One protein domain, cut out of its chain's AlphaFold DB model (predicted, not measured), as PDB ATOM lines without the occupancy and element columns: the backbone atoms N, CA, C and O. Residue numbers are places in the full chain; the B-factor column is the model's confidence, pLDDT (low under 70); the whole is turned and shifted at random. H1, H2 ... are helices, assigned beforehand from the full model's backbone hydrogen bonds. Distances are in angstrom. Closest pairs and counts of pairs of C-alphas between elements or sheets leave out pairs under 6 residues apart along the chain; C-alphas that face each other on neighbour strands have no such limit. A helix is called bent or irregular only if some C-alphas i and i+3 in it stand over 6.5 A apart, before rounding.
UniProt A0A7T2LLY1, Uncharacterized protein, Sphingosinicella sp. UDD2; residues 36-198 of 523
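Overview. This is residues 36 to 198 of the 523 residues of an uncharacterized protein of Sphingosinicella sp. UDD2 (UniProt A0A7T2LLY1). Look first for H2 as the core: the longest helix, H4, runs side by side with it, H5 crosses it at a steep tilt, and H6 and H7 cover a further side of it. H1 packs on the end part of H5, and on the far side of the body a long loop leads out to H3, where residues 88 to 94 stick out. The printed part has 163 residues with seven named helices, H1 to H7 in chain order, and no named strand; the class is all helix. It is compact, with a radius of gyration of the C-alphas of 15.5 A and spans of 47 by 38 by 32 A.

Arrangement. Begin at H1, residues 36 to 40, which touches residues 158 to 164 of H5, residues 145 to 164; the closest C-alphas, of Glu 39 and Leu 162, are 4.6 A apart. Go on to H2, residues 57 to 75, which touches H5 at a steep tilt of 54 degrees, the same way, closest at the C-alphas of Phe 66 and Ala 159, 5.4 A. H3, residues 92 to 99, touches no helix. H4, residues 107 to 133, touches H2 at a shallow tilt of 21 degrees, opposite ways; the closest C-alphas, of Gly 64 and Gly 120, are 4.0 A apart. H6, residues 168 to 173, touches H5 only at the corner, closest at the C-alphas of Leu 162 and Ala 168, 4.7 A. With H7, residues 186 to 196, H6 makes a helical hairpin; they only just touch, with 3 pairs of C-alphas within 8 A, closest at Leu 169 and Leu 196, 6.4 A. H2 and H7 are near each other. In the backbones of H2, H3 and H6 every O i to N i+4 pair is within hydrogen-bond range; the counts are 21 of 23 in H4, 13 of 16 in H5, 5 of 7 in H7 and 0 of 1 in H1, where O i to N i+3 gives 0 of 2.

Along the chain. Find C-alpha 36 at (7.582, 16.372, 53.550), where H1 begins. H2 measures 26.4 A from C-alpha 57 to 75, H3 10.2 A, and H4 40.1 A from C-alpha 107 at (3.566, 50.388, 51.608). H5 measures 29.4 A, H6 8.4 A, and H7 15.0 A to C-alpha 196 at (10.534, 33.585, 58.537); H7 is irregular, with C-alphas 187 and 190 7.7 A apart.

Size, cuts and confidence. The C-alphas farthest apart, of Ser 106 and Lys 139, are 47.4 A apart. The printed part has no cut; the links H1 to H2, H2 to H3, H4 to H5 and H6 to H7 are long. Look for pLDDT under 70 at residues 36 to 40, 45 to 49, 76 to 105 and 135 to 143.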
ATOM      1  N   GLY A  36       7.621  16.364  52.085       48.88
ATOM      2  CA  GLY A  36       7.582  16.372  53.550       48.88
ATOM      3  C   GLY A  36       8.930  16.157  54.255       48.88
ATOM      4  O   GLY A  36       9.119  16.703  55.339       48.88
ATOM      5  N   ASP A  37       9.878  15.433  53.655       56.12
ATOM      6  CA  ASP A  37      11.214  15.220  54.236       56.12
ATOM      7  C   ASP A  37      12.064  16.495  54.117       56.12
ATOM      8  O   ASP A  37      12.779  16.878  55.043       56.12
ATOM      9  N   VAL A  38      11.880  17.234  53.019       63.97
ATOM     10  CA  VAL A  38      12.535  18.526  52.759       63.97
ATOM     11  C   VAL A  38      12.013  19.632  53.676       63.97
ATOM     12  O   VAL A  38      12.748  20.543  54.027       63.97
ATOM     13  N   GLU A  39      10.746  19.579  54.092       67.19
ATOM     14  CA  GLU A  39      10.129  20.625  54.924       67.19
ATOM     15  C   GLU A  39      10.812  20.797  56.289       67.19
ATOM     16  O   GLU A  39      10.808  21.897  56.843       67.19
ATOM     17  N   THR A  40      11.387  19.728  56.844       67.94
ATOM     18  CA  THR A  40      11.875  19.720  58.235       67.94
ATOM     19  C   THR A  40      13.386  19.596  58.382       67.94
ATOM     20  O   THR A  40      13.899  19.903  59.459       67.94
ATOM     21  N   ASP A  41      14.097  19.208  57.324       76.38
ATOM     22  CA  ASP A  41      15.553  19.097  57.334       76.38
ATOM     23  C   ASP A  41      16.209  20.298  56.625       76.38
ATOM     24  O   ASP A  41      16.156  20.386  55.397       76.38
ATOM     25  N   PRO A  42      16.870  21.213  57.361       75.06
ATOM     26  CA  PRO A  42      17.496  22.401  56.782       75.06
ATOM     27  C   PRO A  42      18.670  22.108  55.833       75.06
ATOM     28  O   PRO A  42      19.063  23.006  55.081       75.06
ATOM     29  N   GLU A  43      19.230  20.894  55.861       75.38
ATOM     30  CA  GLU A  43      20.335  20.472  54.991       75.38
ATOM     31  C   GLU A  43      19.854  19.771  53.714       75.38
ATOM     32  O   GLU A  43      20.593  19.705  52.718       75.38
ATOM     33  N   THR A  44      18.608  19.287  53.715       72.75
ATOM     34  CA  THR A  44      18.016  18.625  52.559       72.75
ATOM     35  C   THR A  44      17.665  19.656  51.490       72.75
ATOM     36  O   THR A  44      16.879  20.584  51.677       72.75
ATOM     37  N   TRP A  45      18.257  19.466  50.315       68.69
ATOM     38  CA  TRP A  45      17.975  20.235  49.113       68.69
ATOM     39  C   TRP A  45      17.752  19.241  47.990       68.69
ATOM     40  O   TRP A  45      18.621  18.400  47.784       68.69
ATOM     41  N   ILE A  46      16.634  19.330  47.270       62.91
ATOM     42  CA  ILE A  46      16.434  18.520  46.064       62.91
ATOM     43  C   ILE A  46      17.331  19.125  44.973       62.91
ATOM     44  O   ILE A  46      17.055  20.250  44.535       62.91
ATOM     45  N   PRO A  47      18.429  18.461  44.564       58.56
ATOM     46  CA  PRO A  47      19.278  18.978  43.506       58.56
ATOM     47  C   PRO A  47      18.559  18.743  42.175       58.56
ATOM     48  O   PRO A  47      18.341  17.604  41.773       58.56
ATOM     49  N   TYR A  48      18.155  19.824  41.510       61.91
ATOM     50  CA  TYR A  48      17.536  19.742  40.180       61.91
ATOM     51  C   TYR A  48      18.535  19.864  39.031       61.91
ATOM     52  O   TYR A  48      18.170  19.600  37.890       61.91
ATOM     53  N   GLY A  49      19.798  20.145  39.350       68.44
ATOM     54  CA  GLY A  49      20.862  20.167  38.371       68.44
ATOM     55  C   GLY A  49      22.201  20.591  38.961       68.44
ATOM     56  O   GLY A  49      22.347  20.763  40.181       68.44
ATOM     57  N   PRO A  50      23.217  20.677  38.097       72.06
ATOM     58  CA  PRO A  50      24.609  20.646  38.511       72.06
ATOM     59  C   PRO A  50      25.101  21.928  39.178       72.06
ATOM     60  O   PRO A  50      26.117  21.909  39.875       72.06
ATOM     61  N   TYR A  51      24.411  23.051  38.984       78.50
ATOM     62  CA  TYR A  51      24.873  24.340  39.496       78.50
ATOM     63  C   TYR A  51      24.683  24.484  41.003       78.50
ATOM     64  O   TYR A  51      25.372  25.276  41.647       78.50
ATOM     65  N   HIS A  52      23.773  23.701  41.589       74.81
ATOM     66  CA  HIS A  52      23.557  23.693  43.032       74.81
ATOM     67  C   HIS A  52      24.755  23.111  43.789       74.81
ATOM     68  O   HIS A  52      25.006  23.521  44.918       74.81
ATOM     69  N   ASP A  53      25.544  22.217  43.202       75.69
ATOM     70  CA  ASP A  53      26.675  21.616  43.918       75.69
ATOM     71  C   ASP A  53      27.959  22.457  43.845       75.69
ATOM     72  O   ASP A  53      28.882  22.245  44.635       75.69
ATOM     73  N   ASP A  54      28.003  23.476  42.980       81.94
ATOM     74  CA  ASP A  54      29.125  24.410  42.929       81.94
ATOM     75  C   ASP A  54      29.139  25.352  44.158       81.94
ATOM     76  O   ASP A  54      28.129  26.001  44.465       81.94
ATOM     77  N   PRO A  55      30.270  25.496  44.876       80.69
ATOM     78  CA  PRO A  55      30.346  26.357  46.056       80.69
ATOM     79  C   PRO A  55      30.119  27.850  45.778       80.69
ATOM     80  O   PRO A  55      29.652  28.567  46.666       80.69
ATOM     81  N   ALA A  56      30.456  28.341  44.580       82.12
ATOM     82  CA  ALA A  56      30.362  29.757  44.237       82.12
ATOM     83  C   ALA A  56      28.996  30.104  43.621       82.12
ATOM     84  O   ALA A  56      28.307  30.997  44.119       82.12
ATOM     85  N   ALA A  57      28.573  29.378  42.585       87.00
ATOM     86  CA  ALA A  57      27.282  29.539  41.928       87.00
ATOM     87  C   ALA A  57      26.137  29.030  42.813       87.00
ATOM     88  O   ALA A  57      25.182  29.769  43.060       87.00
ATOM     89  N   GLY A  58      26.256  27.828  43.379       87.44
ATOM     90  CA  GLY A  58      25.200  27.191  44.164       87.44
ATOM     91  C   GLY A  58      24.833  27.971  45.425       87.44
ATOM     92  O   GLY A  58      23.652  28.082  45.759       87.44
ATOM     93  N   ARG A  59      25.816  28.589  46.098       90.38
ATOM     94  CA  ARG A  59      25.566  29.482  47.244       90.38
ATOM     95  C   ARG A  59      24.682  30.665  46.840       90.38
ATOM     96  O   ARG A  59      23.661  30.927  47.474       90.38
ATOM     97  N   LEU A  60      25.071  31.369  45.779       92.12
ATOM     98  CA  LEU A  60      24.353  32.540  45.276       92.12
ATOM     99  C   LEU A  60      22.954  32.160  44.771       92.12
ATOM    100  O   LEU A  60      21.987  32.853  45.089       92.12
ATOM    101  N   MET A  61      22.831  31.031  44.064       88.81
ATOM    102  CA  MET A  61      21.552  30.495  43.591       88.81
ATOM    103  C   MET A  61      20.618  30.176  44.752       88.81
ATOM    104  O   MET A  61      19.534  30.747  44.805       88.81
ATOM    105  N   ARG A  62      21.031  29.345  45.721       89.88
ATOM    106  CA  ARG A  62      20.198  28.998  46.888       89.88
ATOM    107  C   ARG A  62      19.683  30.239  47.608       89.88
ATOM    108  O   ARG A  62      18.488  30.348  47.870       89.88
ATOM    109  N   CYS A  63      20.560  31.202  47.881       92.31
ATOM    110  CA  CYS A  63      20.169  32.429  48.567       92.31
ATOM    111  C   CYS A  63      19.233  33.306  47.725       92.31
ATOM    112  O   CYS A  63      18.276  33.861  48.264       92.31
ATOM    113  N   GLY A  64      19.456  33.400  46.411       90.62
ATOM    114  CA  GLY A  64      18.542  34.086  45.495       90.62
ATOM    115  C   GLY A  64      17.158  33.435  45.451       90.62
ATOM    116  O   GLY A  64      16.148  34.134  45.541       90.62
ATOM    117  N   ILE A  65      17.118  32.102  45.404       88.62
ATOM    118  CA  ILE A  65      15.896  31.295  45.399       88.62
ATOM    119  C   ILE A  65      15.126  31.467  46.711       88.62
ATOM    120  O   ILE A  65      13.918  31.675  46.667       88.62
ATOM    121  N   PHE A  66      15.788  31.447  47.873       91.19
ATOM    122  CA  PHE A  66      15.120  31.696  49.158       91.19
ATOM    123  C   PHE A  66      14.470  33.078  49.224       91.19
ATOM    124  O   PHE A  66      13.359  33.208  49.734       91.19
ATOM    125  N   LEU A  67      15.136  34.113  48.703       90.25
ATOM    126  CA  LEU A  67      14.568  35.460  48.665       90.25
ATOM    127  C   LEU A  67      13.373  35.553  47.716       90.25
ATOM    128  O   LEU A  67      12.393  36.219  48.051       90.25
ATOM    129  N   GLU A  68      13.431  34.896  46.554       81.81
ATOM    130  CA  GLU A  68      12.300  34.851  45.626       81.81
ATOM    131  C   GLU A  68      11.137  34.040  46.207       81.81
ATOM    132  O   GLU A  68      10.011  34.521  46.185       81.81
ATOM    133  N   ALA A  69      11.402  32.882  46.815       83.25
ATOM    134  CA  ALA A  69      10.397  32.060  47.485       83.25
ATOM    135  C   ALA A  69       9.761  32.794  48.676       83.25
ATOM    136  O   ALA A  69       8.545  32.793  48.821       83.25
ATOM    137  N   ALA A  70      10.542  33.508  49.494       85.88
ATOM    138  CA  ALA A  70      10.003  34.337  50.573       85.88
ATOM    139  C   ALA A  70       9.173  35.510  50.029       85.88
ATOM    140  O   ALA A  70       8.106  35.819  50.564       85.88
ATOM    141  N   ALA A  71       9.630  36.158  48.951       79.50
ATOM    142  CA  ALA A  71       8.864  37.208  48.289       79.50
ATOM    143  C   ALA A  71       7.533  36.671  47.734       79.50
ATOM    144  O   ALA A  71       6.487  37.318  47.854       79.50
ATOM    145  N   ASP A  72       7.583  35.477  47.150       76.19
ATOM    146  CA  ASP A  72       6.447  34.814  46.539       76.19
ATOM    147  C   ASP A  72       5.442  34.344  47.580       76.19
ATOM    148  O   ASP A  72       4.276  34.665  47.412       76.19
ATOM    149  N   LEU A  73       5.893  33.681  48.656       76.50
ATOM    150  CA  LEU A  73       5.074  33.071  49.714       76.50
ATOM    151  C   LEU A  73       4.551  34.040  50.776       76.50
ATOM    152  O   LEU A  73       3.544  33.726  51.401       76.50
ATOM    153  N   TYR A  74       5.199  35.185  51.025       77.31
ATOM    154  CA  TYR A  74       4.720  36.170  52.015       77.31
ATOM    155  C   TYR A  74       4.062  37.407  51.404       77.31
ATOM    156  O   TYR A  74       3.349  38.117  52.114       77.31
ATOM    157  N   PHE A  75       4.262  37.665  50.108       73.50
ATOM    158  CA  PHE A  75       3.721  38.860  49.453       73.50
ATOM    159  C   PHE A  75       3.063  38.596  48.101       73.50
ATOM    160  O   PHE A  75       2.539  39.533  47.495       73.50
ATOM    161  N   GLY A  76       3.089  37.360  47.602       64.38
ATOM    162  CA  GLY A  76       2.444  36.990  46.345       64.38
ATOM    163  C   GLY A  76       3.175  37.513  45.127       64.38
ATOM    164  O   GLY A  76       2.539  37.746  44.101       64.38
ATOM    165  N   ALA A  77       4.479  37.752  45.252       59.50
ATOM    166  CA  ALA A  77       5.319  38.152  44.142       59.50
ATOM    167  C   ALA A  77       5.589  36.940  43.248       59.50
ATOM    168  O   ALA A  77       6.568  36.234  43.471       59.50
ATOM    169  N   GLN A  78       4.761  36.712  42.223       53.75
ATOM    170  CA  GLN A  78       5.109  35.686  41.246       53.75
ATOM    171  C   GLN A  78       6.449  36.017  40.607       53.75
ATOM    172  O   GLN A  78       6.561  37.010  39.891       53.75
ATOM    173  N   GLY A  79       7.425  35.149  40.873       53.03
ATOM    174  CA  GLY A  79       8.627  34.948  40.083       53.03
ATOM    175  C   GLY A  79       9.211  36.215  39.466       53.03
ATOM    176  O   GLY A  79       9.406  36.233  38.265       53.03
ATOM    177  N   LEU A  80       9.430  37.313  40.198       52.84
ATOM    178  CA  LEU A  80       9.874  38.575  39.575       52.84
ATOM    179  C   LEU A  80      11.213  38.425  38.836       52.84
ATOM    180  O   LEU A  80      11.495  39.165  37.893       52.84
ATOM    181  N   VAL A  81      12.031  37.471  39.274       55.00
ATOM    182  CA  VAL A  81      13.311  37.108  38.676       55.00
ATOM    183  C   VAL A  81      13.036  36.048  37.601       55.00
ATOM    184  O   VAL A  81      13.313  36.297  36.430       55.00
ATOM    185  N   SER A  82      12.338  34.965  37.949       53.62
ATOM    186  CA  SER A  82      11.990  33.857  37.039       53.62
ATOM    187  C   SER A  82      11.108  34.243  35.822       53.62
ATOM    188  O   SER A  82      11.243  33.682  34.740       53.62
ATOM    189  N   GLN A  83      10.212  35.223  35.951       51.50
ATOM    190  CA  GLN A  83       9.327  35.739  34.894       51.50
ATOM    191  C   GLN A  83      10.018  36.789  34.028       51.50
ATOM    192  O   GLN A  83       9.776  36.837  32.824       51.50
ATOM    193  N   ALA A  84      10.909  37.607  34.602       48.03
ATOM    194  CA  ALA A  84      11.735  38.529  33.820       48.03
ATOM    195  C   ALA A  84      12.676  37.780  32.856       48.03
ATOM    196  O   ALA A  84      13.082  38.341  31.840       48.03
ATOM    197  N   MET A  85      12.988  36.517  33.158       51.03
ATOM    198  CA  MET A  85      13.785  35.624  32.314       51.03
ATOM    199  C   MET A  85      12.998  34.998  31.161       51.03
ATOM    200  O   MET A  85      13.612  34.528  30.212       51.03
ATOM    201  N   ASN A  86      11.660  35.019  31.206       45.94
ATOM    202  CA  ASN A  86      10.803  34.218  30.330       45.94
ATOM    203  C   ASN A  86      10.030  35.045  29.282       45.94
ATOM    204  O   ASN A  86       8.940  34.672  28.849       45.94
ATOM    205  N   THR A  87      10.571  36.193  28.855       43.78
ATOM    206  CA  THR A  87       9.887  37.137  27.943       43.78
ATOM    207  C   THR A  87       9.613  36.598  26.532       43.78
ATOM    208  O   THR A  87       9.038  37.321  25.720       43.78
ATOM    209  N   LYS A  88       9.975  35.344  26.228       39.75
ATOM    210  CA  LYS A  88       9.629  34.676  24.966       39.75
ATOM    211  C   LYS A  88       8.315  33.882  25.015       39.75
ATOM    212  O   LYS A  88       7.628  33.870  24.000       39.75
ATOM    213  N   ASP A  89       7.925  33.323  26.167       35.94
ATOM    214  CA  ASP A  89       6.807  32.361  26.247       35.94
ATOM    215  C   ASP A  89       5.595  32.825  27.066       35.94
ATOM    216  O   ASP A  89       4.526  32.220  26.983       35.94
ATOM    217  N   ILE A  90       5.704  33.918  27.829       36.62
ATOM    218  CA  ILE A  90       4.553  34.454  28.567       36.62
ATOM    219  C   ILE A  90       3.842  35.490  27.702       36.62
ATOM    220  O   ILE A  90       4.392  36.550  27.386       36.62
ATOM    221  N   ARG A  91       2.587  35.211  27.332       35.09
ATOM    222  CA  ARG A  91       1.798  36.160  26.540       35.09
ATOM    223  C   ARG A  91       1.585  37.429  27.377       35.09
ATOM    224  O   ARG A  91       1.158  37.328  28.527       35.09
ATOM    225  N   PRO A  92       1.773  38.642  26.825       35.47
ATOM    226  CA  PRO A  92       1.594  39.902  27.563       35.47
ATOM    227  C   PRO A  92       0.235  40.042  28.278       35.47
ATOM    228  O   PRO A  92       0.106  40.761  29.268       35.47
ATOM    229  N   GLN A  93      -0.788  39.326  27.804       35.81
ATOM    230  CA  GLN A  93      -2.120  39.253  28.406       35.81
ATOM    231  C   GLN A  93      -2.145  38.474  29.737       35.81
ATOM    232  O   GLN A  93      -2.853  38.888  30.650       35.81
ATOM    233  N   GLU A  94      -1.341  37.417  29.888       37.47
ATOM    234  CA  GLU A  94      -1.161  36.675  31.150       37.47
ATOM    235  C   GLU A  94      -0.408  37.541  32.171       37.47
ATOM    236  O   GLU A  94      -0.813  37.635  33.329       37.47
ATOM    237  N   LEU A  95       0.596  38.300  31.712       34.84
ATOM    238  CA  LEU A  95       1.306  39.296  32.525       34.84
ATOM    239  C   LEU A  95       0.371  40.420  33.013       34.84
ATOM    240  O   LEU A  95       0.447  40.846  34.161       34.84
ATOM    241  N   THR A  96      -0.553  40.880  32.164       36.34
ATOM    242  CA  THR A  96      -1.522  41.941  32.502       36.34
ATOM    243  C   THR A  96      -2.600  41.446  33.478       36.34
ATOM    244  O   THR A  96      -3.012  42.191  34.368       36.34
ATOM    245  N   GLN A  97      -3.023  40.181  33.369       40.69
ATOM    246  CA  GLN A  97      -3.926  39.537  34.336       40.69
ATOM    247  C   GLN A  97      -3.258  39.323  35.706       40.69
ATOM    248  O   GLN A  97      -3.918  39.475  36.733       40.69
ATOM    249  N   LEU A  98      -1.948  39.055  35.728       38.81
ATOM    250  CA  LEU A  98      -1.128  38.979  36.942       38.81
ATOM    251  C   LEU A  98      -0.823  40.363  37.546       38.81
ATOM    252  O   LEU A  98      -0.819  40.521  38.763       38.81
ATOM    253  N   MET A  99      -0.628  41.396  36.721       38.59
ATOM    254  CA  MET A  99      -0.335  42.767  37.170       38.59
ATOM    255  C   MET A  99      -1.570  43.557  37.624       38.59
ATOM    256  O   MET A  99      -1.460  44.412  38.505       38.59
ATOM    257  N   GLY A 100      -2.761  43.256  37.089       41.12
ATOM    258  CA  GLY A 100      -4.037  43.775  37.610       41.12
ATOM    259  C   GLY A 100      -4.357  43.286  39.031       41.12
ATOM    260  O   GLY A 100      -5.256  43.808  39.688       41.12
ATOM    261  N   ALA A 101      -3.580  42.312  39.508       45.75
ATOM    262  CA  ALA A 101      -3.666  41.646  40.789       45.75
ATOM    263  C   ALA A 101      -2.576  42.161  41.750       45.75
ATOM    264  O   ALA A 101      -1.815  41.383  42.318       45.75
ATOM    265  N   THR A 102      -2.457  43.483  41.937       48.62
ATOM    266  CA  THR A 102      -1.562  43.991  42.990       48.62
ATOM    267  C   THR A 102      -2.130  43.530  44.337       48.62
ATOM    268  O   THR A 102      -3.250  43.933  44.675       48.62
ATOM    269  N   PRO A 103      -1.425  42.684  45.116       52.41
ATOM    270  CA  PRO A 103      -1.894  42.335  46.447       52.41
ATOM    271  C   PRO A 103      -2.093  43.635  47.230       52.41
ATOM    272  O   PRO A 103      -1.300  44.570  47.089       52.41
ATOM    273  N   ARG A 104      -3.175  43.729  48.017       57.69
ATOM    274  CA  ARG A 104      -3.435  44.888  48.895       57.69
ATOM    275  C   ARG A 104      -2.443  44.879  50.064       57.69
ATOM    276  O   ARG A 104      -2.839  44.661  51.206       57.69
ATOM    277  N   LEU A 105      -1.171  45.051  49.735       65.12
ATOM    278  CA  LEU A 105      -0.041  45.184  50.631       65.12
ATOM    279  C   LEU A 105       0.001  46.620  51.145       65.12
ATOM    280  O   LEU A 105      -0.273  47.574  50.411       65.12
ATOM    281  N   SER A 106       0.369  46.778  52.407       71.19
ATOM    282  CA  SER A 106       0.806  48.071  52.920       71.19
ATOM    283  C   SER A 106       2.064  48.540  52.178       71.19
ATOM    284  O   SER A 106       2.813  47.735  51.624       71.19
ATOM    285  N   ALA A 107       2.338  49.846  52.197       72.31
ATOM    286  CA  ALA A 107       3.566  50.388  51.608       72.31
ATOM    287  C   ALA A 107       4.830  49.697  52.163       72.31
ATOM    288  O   ALA A 107       5.739  49.376  51.405       72.31
ATOM    289  N   ALA A 108       4.836  49.370  53.459       80.06
ATOM    290  CA  ALA A 108       5.934  48.650  54.101       80.06
ATOM    291  C   ALA A 108       6.128  47.229  53.541       80.06
ATOM    292  O   ALA A 108       7.257  46.815  53.291       80.06
ATOM    293  N   GLU A 109       5.042  46.491  53.303       78.44
ATOM    294  CA  GLU A 109       5.102  45.148  52.709       78.44
ATOM    295  C   GLU A 109       5.521  45.189  51.234       78.44
ATOM    296  O   GLU A 109       6.252  44.315  50.775       78.44
ATOM    297  N   ILE A 110       5.111  46.223  50.490       73.81
ATOM    298  CA  ILE A 110       5.579  46.457  49.116       73.81
ATOM    299  C   ILE A 110       7.090  46.699  49.109       73.81
ATOM    300  O   ILE A 110       7.804  46.114  48.291       73.81
ATOM    301  N   ASP A 111       7.584  47.538  50.016       79.56
ATOM    302  CA  ASP A 111       9.006  47.850  50.121       79.56
ATOM    303  C   ASP A 111       9.835  46.624  50.515       79.56
ATOM    304  O   ASP A 111      10.900  46.396  49.936       79.56
ATOM    305  N   GLU A 112       9.341  45.810  51.450       84.94
ATOM    306  CA  GLU A 112       9.971  44.554  51.872       84.94
ATOM    307  C   GLU A 112      10.029  43.541  50.724       84.94
ATOM    308  O   GLU A 112      11.117  43.088  50.361       84.94
ATOM    309  N   ARG A 113       8.893  43.281  50.064       81.00
ATOM    310  CA  ARG A 113       8.812  42.440  48.862       81.00
ATOM    311  C   ARG A 113       9.805  42.887  47.791       81.00
ATOM    312  O   ARG A 113      10.544  42.077  47.237       81.00
ATOM    313  N   ASN A 114       9.822  44.183  47.481       77.00
ATOM    314  CA  ASN A 114      10.695  44.733  46.449       77.00
ATOM    315  C   ASN A 114      12.175  44.642  46.852       77.00
ATOM    316  O   ASN A 114      13.033  44.482  45.985       77.00
ATOM    317  N   ALA A 115      12.493  44.748  48.144       83.38
ATOM    318  CA  ALA A 115      13.850  44.557  48.639       83.38
ATOM    319  C   ALA A 115      14.320  43.108  48.448       83.38
ATOM    320  O   ALA A 115      15.424  42.905  47.945       83.38
ATOM    321  N   TYR A 116      13.467  42.125  48.752       86.69
ATOM    322  CA  TYR A 116      13.764  40.705  48.529       86.69
ATOM    323  C   TYR A 116      13.948  40.404  47.043       86.69
ATOM    324  O   TYR A 116      14.954  39.814  46.662       86.69
ATOM    325  N   ALA A 117      13.050  40.900  46.189       76.62
ATOM    326  CA  ALA A 117      13.141  40.710  44.743       76.62
ATOM    327  C   ALA A 117      14.418  41.320  44.140       76.62
ATOM    328  O   ALA A 117      15.067  40.700  43.300       76.62
ATOM    329  N   ARG A 118      14.816  42.526  44.575       81.12
ATOM    330  CA  ARG A 118      16.062  43.162  44.111       81.12
ATOM    331  C   ARG A 118      17.301  42.383  44.540       81.12
ATOM    332  O   ARG A 118      18.185  42.176  43.714       81.12
ATOM    333  N   ALA A 119      17.362  41.960  45.802       86.50
ATOM    334  CA  ALA A 119      18.481  41.175  46.310       86.50
ATOM    335  C   ALA A 119      18.549  39.793  45.639       86.50
ATOM    336  O   ALA A 119      19.615  39.402  45.175       86.50
ATOM    337  N   GLY A 120      17.411  39.108  45.474       86.44
ATOM    338  CA  GLY A 120      17.329  37.836  44.752       86.44
ATOM    339  C   GLY A 120      17.800  37.956  43.301       86.44
ATOM    340  O   GLY A 120      18.610  37.150  42.850       86.44
ATOM    341  N   LYS A 121      17.393  39.022  42.596       81.75
ATOM    342  CA  LYS A 121      17.873  39.312  41.236       81.75
ATOM    343  C   LYS A 121      19.382  39.544  41.192       81.75
ATOM    344  O   LYS A 121      20.050  39.032  40.303       81.75
ATOM    345  N   ALA A 122      19.918  40.331  42.124       84.88
ATOM    346  CA  ALA A 122      21.348  40.614  42.174       84.88
ATOM    347  C   ALA A 122      22.169  39.338  42.412       84.88
ATOM    348  O   ALA A 122      23.168  39.123  41.731       84.88
ATOM    349  N   LEU A 123      21.712  38.462  43.311       90.44
ATOM    350  CA  LEU A 123      22.339  37.162  43.555       90.44
ATOM    351  C   LEU A 123      22.271  36.248  42.332       90.44
ATOM    352  O   LEU A 123      23.275  35.637  41.982       90.44
ATOM    353  N   TYR A 124      21.124  36.205  41.654       86.12
ATOM    354  CA  TYR A 124      20.966  35.464  40.408       86.12
ATOM    355  C   TYR A 124      21.954  35.932  39.327       86.12
ATOM    356  O   TYR A 124      22.657  35.122  38.730       86.12
ATOM    357  N   GLU A 125      22.058  37.244  39.097       85.81
ATOM    358  CA  GLU A 125      22.994  37.790  38.107       85.81
ATOM    359  C   GLU A 125      24.452  37.513  38.489       85.81
ATOM    360  O   GLU A 125      25.248  37.130  37.634       85.81
ATOM    361  N   ARG A 126      24.799  37.619  39.778       89.69
ATOM    362  CA  ARG A 126      26.135  37.269  40.278       89.69
ATOM    363  C   ARG A 126      26.444  35.777  40.191       89.69
ATOM    364  O   ARG A 126      27.613  35.429  40.118       89.69
ATOM    365  N   ALA A 127      25.435  34.907  40.217       88.81
ATOM    366  CA  ALA A 127      25.613  33.462  40.101       88.81
ATOM    367  C   ALA A 127      25.963  33.016  38.672       88.81
ATOM    368  O   ALA A 127      26.568  31.960  38.502       88.81
ATOM    369  N   LYS A 128      25.636  33.821  37.650       84.44
ATOM    370  CA  LYS A 128      25.924  33.485  36.247       84.44
ATOM    371  C   LYS A 128      27.411  33.377  35.958       84.44
ATOM    372  O   LYS A 128      27.821  32.437  35.299       84.44
ATOM    373  N   GLU A 129      28.210  34.329  36.431       84.50
ATOM    374  CA  GLU A 129      29.653  34.360  36.162       84.50
ATOM    375  C   GLU A 129      30.383  33.102  36.680       84.50
ATOM    376  O   GLU A 129      31.047  32.444  35.876       84.50
ATOM    377  N   PRO A 130      30.232  32.677  37.954       84.94
ATOM    378  CA  PRO A 130      30.824  31.427  38.413       84.94
ATOM    379  C   PRO A 130      30.237  30.207  37.691       84.94
ATOM    380  O   PRO A 130      31.004  29.322  37.322       84.94
ATOM    381  N   ALA A 131      28.931  30.183  37.394       82.94
ATOM    382  CA  ALA A 131      28.311  29.091  36.636       82.94
ATOM    383  C   ALA A 131      28.896  28.954  35.217       82.94
ATOM    384  O   ALA A 131      29.208  27.851  34.776       82.94
ATOM    385  N   GLN A 132      29.117  30.077  34.533       81.31
ATOM    386  CA  GLN A 132      29.739  30.157  33.207       81.31
ATOM    387  C   GLN A 132      31.225  29.792  33.218       81.31
ATOM    388  O   GLN A 132      31.762  29.347  32.204       81.31
ATOM    389  N   SER A 133      31.895  29.993  34.353       78.75
ATOM    390  CA  SER A 133      33.310  29.662  34.532       78.75
ATOM    391  C   SER A 133      33.569  28.168  34.760       78.75
ATOM    392  O   SER A 133      34.724  27.737  34.717       78.75
ATOM    393  N   LEU A 134      32.515  27.368  34.974       78.38
ATOM    394  CA  LEU A 134      32.629  25.918  35.095       78.38
ATOM    395  C   LEU A 134      33.202  25.340  33.798       78.38
ATOM    396  O   LEU A 134      32.756  25.658  32.697       78.38
ATOM    397  N   SER A 135      34.203  24.464  33.920       67.19
ATOM    398  CA  SER A 135      34.957  23.923  32.776       67.19
ATOM    399  C   SER A 135      34.078  23.243  31.721       67.19
ATOM    400  O   SER A 135      34.468  23.171  30.548       67.19
ATOM    401  N   ASP A 136      32.910  22.774  32.157       67.19
ATOM    402  CA  ASP A 136      31.922  22.015  31.398       67.19
ATOM    403  C   ASP A 136      30.742  22.870  30.901       67.19
ATOM    404  O   ASP A 136      29.850  22.336  30.238       67.19
ATOM    405  N   TYR A 137      30.748  24.185  31.163       66.25
ATOM    406  CA  TYR A 137      29.695  25.099  30.727       66.25
ATOM    407  C   TYR A 137      29.538  25.101  29.200       66.25
ATOM    408  O   TYR A 137      30.509  25.303  28.463       66.25
ATOM    409  N   GLY A 138      28.327  24.824  28.714       61.88
ATOM    410  CA  GLY A 138      27.993  24.660  27.297       61.88
ATOM    411  C   GLY A 138      28.623  23.433  26.620       61.88
ATOM    412  O   GLY A 138      28.514  23.289  25.404       61.88
ATOM    413  N   LYS A 139      29.308  22.560  27.374       65.06
ATOM    414  CA  LYS A 139      29.987  21.356  26.856       65.06
ATOM    415  C   LYS A 139      29.330  20.054  27.298       65.06
ATOM    416  O   LYS A 139      29.491  19.044  26.615       65.06
ATOM    417  N   LYS A 140      28.623  20.056  28.430       63.41
ATOM    418  CA  LYS A 140      27.830  18.921  28.913       63.41
ATOM    419  C   LYS A 140      26.345  19.294  28.948       63.41
ATOM    420  O   LYS A 140      26.039  20.420  29.340       63.41
ATOM    421  N   PRO A 141      25.437  18.363  28.602       59.72
ATOM    422  CA  PRO A 141      24.015  18.522  28.908       59.72
ATOM    423  C   PRO A 141      23.834  18.816  30.406       59.72
ATOM    424  O   PRO A 141      24.474  18.148  31.223       59.72
ATOM    425  N   GLY A 142      23.026  19.813  30.771       63.22
ATOM    426  CA  GLY A 142      22.831  20.259  32.156       63.22
ATOM    427  C   GLY A 142      23.650  21.492  32.554       63.22
ATOM    428  O   GLY A 142      23.400  22.065  33.608       63.22
ATOM    429  N   TYR A 143      24.644  21.903  31.757       68.44
ATOM    430  CA  TYR A 143      25.567  22.997  32.090       68.44
ATOM    431  C   TYR A 143      25.478  24.170  31.097       68.44
ATOM    432  O   TYR A 143      26.492  24.796  30.796       68.44
ATOM    433  N   ASP A 144      24.298  24.515  30.580       74.50
ATOM    434  CA  ASP A 144      24.114  25.712  29.742       74.50
ATOM    435  C   ASP A 144      23.228  26.804  30.383       74.50
ATOM    436  O   ASP A 144      22.897  26.751  31.571       74.50
ATOM    437  N   VAL A 145      22.925  27.867  29.620       72.69
ATOM    438  CA  VAL A 145      22.091  28.996  30.073       72.69
ATOM    439  C   VAL A 145      20.659  28.551  30.377       72.69
ATOM    440  O   VAL A 145      20.097  29.013  31.368       72.69
ATOM    441  N   GLU A 146      20.065  27.699  29.538       72.88
ATOM    442  CA  GLU A 146      18.678  27.246  29.694       72.88
ATOM    443  C   GLU A 146      18.556  26.356  30.934       72.88
ATOM    444  O   GLU A 146      17.694  26.602  31.778       72.88
ATOM    445  N   ASP A 147      19.507  25.441  31.128       73.50
ATOM    446  CA  ASP A 147      19.592  24.604  32.325       73.50
ATOM    447  C   ASP A 147      19.830  25.434  33.598       73.50
ATOM    448  O   ASP A 147      19.248  25.164  34.643       73.50
ATOM    449  N   PHE A 148      20.637  26.500  33.532       76.94
ATOM    450  CA  PHE A 148      20.865  27.392  34.676       76.94
ATOM    451  C   PHE A 148      19.585  28.124  35.111       76.94
ATOM    452  O   PHE A 148      19.308  28.270  36.308       76.94
ATOM    453  N   HIS A 149      18.789  28.586  34.141       76.50
ATOM    454  CA  HIS A 149      17.473  29.170  34.401       76.50
ATOM    455  C   HIS A 149      16.521  28.144  35.023       76.50
ATOM    456  O   HIS A 149      15.821  28.447  35.997       76.50
ATOM    457  N   ASP A 150      16.515  26.931  34.477       74.44
ATOM    458  CA  ASP A 150      15.680  25.839  34.945       74.44
ATOM    459  C   ASP A 150      16.065  25.402  36.363       74.44
ATOM    460  O   ASP A 150      15.180  25.283  37.211       74.44
ATOM    461  N   ASP A 151      17.351  25.292  36.684       76.44
ATOM    462  CA  ASP A 151      17.850  24.970  38.024       76.44
ATOM    463  C   ASP A 151      17.440  26.003  39.070       76.44
ATOM    464  O   ASP A 151      17.102  25.650  40.209       76.44
ATOM    465  N   PHE A 152      17.457  27.285  38.700       77.31
ATOM    466  CA  PHE A 152      16.976  28.351  39.570       77.31
ATOM    467  C   PHE A 152      15.466  28.219  39.815       77.31
ATOM    468  O   PHE A 152      15.004  28.278  40.958       77.31
ATOM    469  N   ARG A 153      14.693  27.959  38.755       73.31
ATOM    470  CA  ARG A 153      13.236  27.777  38.816       73.31
ATOM    471  C   ARG A 153      12.832  26.546  39.628       73.31
ATOM    472  O   ARG A 153      11.901  26.629  40.432       73.31
ATOM    473  N   TRP A 154      13.494  25.414  39.413       71.56
ATOM    474  CA  TRP A 154      13.176  24.143  40.060       71.56
ATOM    475  C   TRP A 154      13.641  24.105  41.515       71.56
ATOM    476  O   TRP A 154      12.897  23.635  42.377       71.56
ATOM    477  N   GLY A 155      14.790  24.715  41.834       75.62
ATOM    478  CA  GLY A 155      15.255  24.862  43.217       75.62
ATOM    479  C   GLY A 155      14.276  25.630  44.118       75.62
ATOM    480  O   GLY A 155      14.289  25.455  45.338       75.62
ATOM    481  N   ARG A 156      13.356  26.417  43.539       77.12
ATOM    482  CA  ARG A 156      12.256  27.061  44.276       77.12
ATOM    483  C   ARG A 156      11.361  26.064  45.000       77.12
ATOM    484  O   ARG A 156      10.853  26.398  46.061       77.12
ATOM    485  N   MET A 157      11.184  24.847  44.485       72.19
ATOM    486  CA  MET A 157      10.394  23.825  45.181       72.19
ATOM    487  C   MET A 157      10.993  23.478  46.550       72.19
ATOM    488  O   MET A 157      10.252  23.390  47.527       72.19
ATOM    489  N   SER A 158      12.322  23.355  46.629       77.75
ATOM    490  CA  SER A 158      13.048  23.102  47.880       77.75
ATOM    491  C   SER A 158      12.910  24.276  48.851       77.75
ATOM    492  O   SER A 158      12.555  24.086  50.011       77.75
ATOM    493  N   ALA A 159      13.117  25.509  48.374       83.19
ATOM    494  CA  ALA A 159      12.965  26.697  49.212       83.19
ATOM    495  C   ALA A 159      11.521  26.891  49.703       83.19
ATOM    496  O   ALA A 159      11.314  27.212  50.872       83.19
ATOM    497  N   ASP A 160      10.522  26.654  48.847       79.19
ATOM    498  CA  ASP A 160       9.107  26.693  49.219       79.19
ATOM    499  C   ASP A 160       8.805  25.706  50.353       79.19
ATOM    500  O   ASP A 160       8.117  26.061  51.310       79.19
ATOM    501  N   ALA A 161       9.309  24.473  50.244       75.94
ATOM    502  CA  ALA A 161       9.136  23.428  51.250       75.94
ATOM    503  C   ALA A 161       9.790  23.827  52.585       75.94
ATOM    504  O   ALA A 161       9.131  23.828  53.625       75.94
ATOM    505  N   LEU A 162      11.047  24.271  52.549       81.56
ATOM    506  CA  LEU A 162      11.797  24.698  53.734       81.56
ATOM    507  C   LEU A 162      11.171  25.917  54.428       81.56
ATOM    508  O   LEU A 162      11.155  25.990  55.659       81.56
ATOM    509  N   ILE A 163      10.639  26.884  53.670       83.69
ATOM    510  CA  ILE A 163       9.941  28.048  54.240       83.69
ATOM    511  C   ILE A 163       8.655  27.601  54.936       83.69
ATOM    512  O   ILE A 163       8.383  28.042  56.052       83.69
ATOM    513  N   ARG A 164       7.887  26.693  54.326       75.62
ATOM    514  CA  ARG A 164       6.647  26.174  54.924       75.62
ATOM    515  C   ARG A 164       6.882  25.374  56.187       75.62
ATOM    516  O   ARG A 164       6.167  25.571  57.164       75.62
ATOM    517  N   GLY A 165       7.869  24.486  56.175       73.38
ATOM    518  CA  GLY A 165       8.168  23.664  57.341       73.38
ATOM    519  C   GLY A 165       8.915  24.407  58.453       73.38
ATOM    520  O   GLY A 165       9.168  23.832  59.509       73.38
ATOM    521  N   GLY A 166       9.229  25.694  58.256       79.94
ATOM    522  CA  GLY A 166       9.902  26.536  59.247       79.94
ATOM    523  C   GLY A 166      11.411  26.297  59.351       79.94
ATOM    524  O   GLY A 166      12.055  26.849  60.242       79.94
ATOM    525  N   ALA A 167      11.990  25.513  58.439       86.00
ATOM    526  CA  ALA A 167      13.418  25.202  58.386       86.00
ATOM    527  C   ALA A 167      14.234  26.224  57.571       86.00
ATOM    528  O   ALA A 167      15.462  26.246  57.656       86.00
ATOM    529  N   ALA A 168      13.588  27.119  56.813       88.50
ATOM    530  CA  ALA A 168      14.279  28.057  55.924       88.50
ATOM    531  C   ALA A 168      15.305  28.951  56.623       88.50
ATOM    532  O   ALA A 168      16.375  29.171  56.069       88.50
ATOM    533  N   LEU A 169      15.028  29.451  57.834       90.44
ATOM    534  CA  LEU A 169      15.998  30.299  58.532       90.44
ATOM    535  C   LEU A 169      17.283  29.527  58.872       90.44
ATOM    536  O   LEU A 169      18.380  30.059  58.718       90.44
ATOM    537  N   GLN A 170      17.140  28.269  59.300       90.00
ATOM    538  CA  GLN A 170      18.269  27.381  59.573       90.00
ATOM    539  C   GLN A 170      19.007  27.032  58.278       90.00
ATOM    540  O   GLN A 170      20.226  27.136  58.239       90.00
ATOM    541  N   SER A 171      18.279  26.728  57.201       89.44
ATOM    542  CA  SER A 171      18.867  26.428  55.892       89.44
ATOM    543  C   SER A 171      19.623  27.625  55.302       89.44
ATOM    544  O   SER A 171      20.742  27.483  54.828       89.44
ATOM    545  N   MET A 172      19.086  28.844  55.416       91.56
ATOM    546  CA  MET A 172      19.776  30.073  54.998       91.56
ATOM    547  C   MET A 172      21.026  30.371  55.838       91.56
ATOM    548  O   MET A 172      21.931  31.054  55.358       91.56
ATOM    549  N   ALA A 173      21.070  29.901  57.086       90.44
ATOM    550  CA  ALA A 173      22.212  30.044  57.984       90.44
ATOM    551  C   ALA A 173      23.190  28.857  57.927       90.44
ATOM    552  O   ALA A 173      24.247  28.930  58.555       90.44
ATOM    553  N   SER A 174      22.859  27.776  57.213       87.31
ATOM    554  CA  SER A 174      23.709  26.589  57.140       87.31
ATOM    555  C   SER A 174      25.010  26.890  56.408       87.31
ATOM    556  O   SER A 174      25.080  27.791  55.571       87.31
ATOM    557  N   ASN A 175      26.042  26.083  56.656       79.62
ATOM    558  CA  ASN A 175      27.322  26.223  55.957       79.62
ATOM    559  C   ASN A 175      27.175  26.077  54.430       79.62
ATOM    560  O   ASN A 175      27.991  26.607  53.679       79.62
ATOM    561  N   ARG A 176      26.136  25.370  53.963       76.75
ATOM    562  CA  ARG A 176      25.868  25.133  52.539       76.75
ATOM    563  C   ARG A 176      25.320  26.374  51.824       76.75
ATOM    564  O   ARG A 176      25.553  26.527  50.621       76.75
ATOM    565  N   ALA A 177      24.588  27.246  52.519       84.06
ATOM    566  CA  ALA A 177      24.003  28.456  51.934       84.06
ATOM    567  C   ALA A 177      24.665  29.751  52.435       84.06
ATOM    568  O   ALA A 177      24.927  30.644  51.631       84.06
ATOM    569  N   ASP A 178      24.945  29.863  53.738       89.56
ATOM    570  CA  ASP A 178      25.543  31.034  54.399       89.56
ATOM    571  C   ASP A 178      25.025  32.364  53.811       89.56
ATOM    572  O   ASP A 178      25.773  33.235  53.356       89.56
ATOM    573  N   CYS A 179      23.703  32.505  53.711       93.69
ATOM    574  CA  CYS A 179      23.109  33.620  52.983       93.69
ATOM    575  C   CYS A 179      23.375  34.946  53.679       93.69
ATOM    576  O   CYS A 179      23.610  35.954  53.021       93.69
ATOM    577  N   PHE A 180      23.395  34.957  55.011       94.62
ATOM    578  CA  PHE A 180      23.562  36.176  55.798       94.62
ATOM    579  C   PHE A 180      24.979  36.764  55.747       94.62
ATOM    580  O   PHE A 180      25.150  37.921  56.131       94.62
ATOM    581  N   GLY A 181      25.966  36.014  55.245       92.00
ATOM    582  CA  GLY A 181      27.296  36.530  54.914       92.00
ATOM    583  C   GLY A 181      27.359  37.309  53.591       92.00
ATOM    584  O   GLY A 181      28.359  37.975  53.325       92.00
ATOM    585  N   LEU A 182      26.314  37.256  52.754       95.00
ATOM    586  CA  LEU A 182      26.289  37.929  51.452       95.00
ATOM    587  C   LEU A 182      25.874  39.406  51.586       95.00
ATOM    588  O   LEU A 182      24.901  39.705  52.286       95.00
ATOM    589  N   PRO A 183      26.541  40.345  50.886       95.00
ATOM    590  CA  PRO A 183      26.273  41.779  51.013       95.00
ATOM    591  C   PRO A 183      24.859  42.188  50.571       95.00
ATOM    592  O   PRO A 183      24.328  43.174  51.075       95.00
ATOM    593  N   GLU A 184      24.215  41.432  49.678       93.81
ATOM    594  CA  GLU A 184      22.825  41.651  49.255       93.81
ATOM    595  C   GLU A 184      21.809  41.262  50.334       93.81
ATOM    596  O   GLU A 184      20.723  41.839  50.401       93.81
ATOM    597  N   VAL A 185      22.149  40.276  51.171       95.25
ATOM    598  CA  VAL A 185      21.238  39.677  52.158       95.25
ATOM    599  C   VAL A 185      21.467  40.261  53.547       95.25
ATOM    600  O   VAL A 185      20.509  40.444  54.297       95.25
ATOM    601  N   ALA A 186      22.709  40.602  53.901       95.44
ATOM    602  CA  ALA A 186      23.064  41.127  55.218       95.44
ATOM    603  C   ALA A 186      22.191  42.324  55.667       95.44
ATOM    604  O   ALA A 186      21.701  42.295  56.799       95.44
ATOM    605  N   PRO A 187      21.869  43.324  54.812       95.75
ATOM    606  CA  PRO A 187      20.973  44.428  55.182       95.75
ATOM    607  C   PRO A 187      19.517  43.999  55.422       95.75
ATOM    608  O   PRO A 187      18.741  44.728  56.040       95.75
ATOM    609  N   LEU A 188      19.127  42.831  54.908       94.88
ATOM    610  CA  LEU A 188      17.781  42.272  55.006       94.88
ATOM    611  C   LEU A 188      17.635  41.295  56.175       94.88
ATOM    612  O   LEU A 188      16.503  40.964  56.522       94.88
ATOM    613  N   LYS A 189      18.744  40.872  56.803       94.50
ATOM    614  CA  LYS A 189      18.800  39.811  57.821       94.50
ATOM    615  C   LYS A 189      17.709  39.934  58.881       94.50
ATOM    616  O   LYS A 189      16.860  39.058  58.972       94.50
ATOM    617  N   ALA A 190      17.668  41.049  59.611       93.75
ATOM    618  CA  ALA A 190      16.703  41.233  60.697       93.75
ATOM    619  C   ALA A 190      15.239  41.190  60.213       93.75
ATOM    620  O   ALA A 190      14.358  40.719  60.929       93.75
ATOM    621  N   ARG A 191      14.965  41.667  58.988       92.31
ATOM    622  CA  ARG A 191      13.619  41.612  58.392       92.31
ATOM    623  C   ARG A 191      13.255  40.183  57.997       92.31
ATOM    624  O   ARG A 191      12.155  39.745  58.304       92.31
ATOM    625  N   LEU A 192      14.179  39.468  57.354       92.62
ATOM    626  CA  LEU A 192      14.006  38.067  56.959       92.62
ATOM    627  C   LEU A 192      13.823  37.159  58.174       92.62
ATOM    628  O   LEU A 192      12.890  36.369  58.188       92.62
ATOM    629  N   GLU A 193      14.637  37.318  59.217       93.19
ATOM    630  CA  GLU A 193      14.493  36.590  60.484       93.19
ATOM    631  C   GLU A 193      13.110  36.825  61.101       93.19
ATOM    632  O   GLU A 193      12.399  35.876  61.420       93.19
ATOM    633  N   ALA A 194      12.680  38.087  61.200       91.38
ATOM    634  CA  ALA A 194      11.364  38.424  61.738       91.38
ATOM    635  C   ALA A 194      10.199  37.897  60.879       91.38
ATOM    636  O   ALA A 194       9.116  37.630  61.411       91.38
ATOM    637  N   ARG A 195      10.397  37.775  59.560       89.44
ATOM    638  CA  ARG A 195       9.401  37.267  58.611       89.44
ATOM    639  C   ARG A 195       9.301  35.744  58.666       89.44
ATOM    640  O   ARG A 195       8.205  35.235  58.868       89.44
ATOM    641  N   LEU A 196      10.432  35.048  58.551       88.69
ATOM    642  CA  LEU A 196      10.534  33.585  58.537       88.69
ATOM    643  C   LEU A 196      10.246  32.952  59.904       88.69
ATOM    644  O   LEU A 196       9.857  31.792  59.968       88.69
ATOM    645  N   ALA A 197      10.371  33.709  60.999       86.31
ATOM    646  CA  ALA A 197       9.919  33.267  62.319       86.31
ATOM    647  C   ALA A 197       8.388  33.135  62.429       86.31
ATOM    648  O   ALA A 197       7.884  32.560  63.394       86.31
ATOM    649  N   LYS A 198       7.632  33.697  61.478       81.50
ATOM    650  CA  LYS A 198       6.173  33.579  61.420       81.50
ATOM    651  C   LYS A 198       5.800  32.517  60.390       81.50
ATOM    652  O   LYS A 198       6.397  32.515  59.312       81.50
TER     653      LYS A 198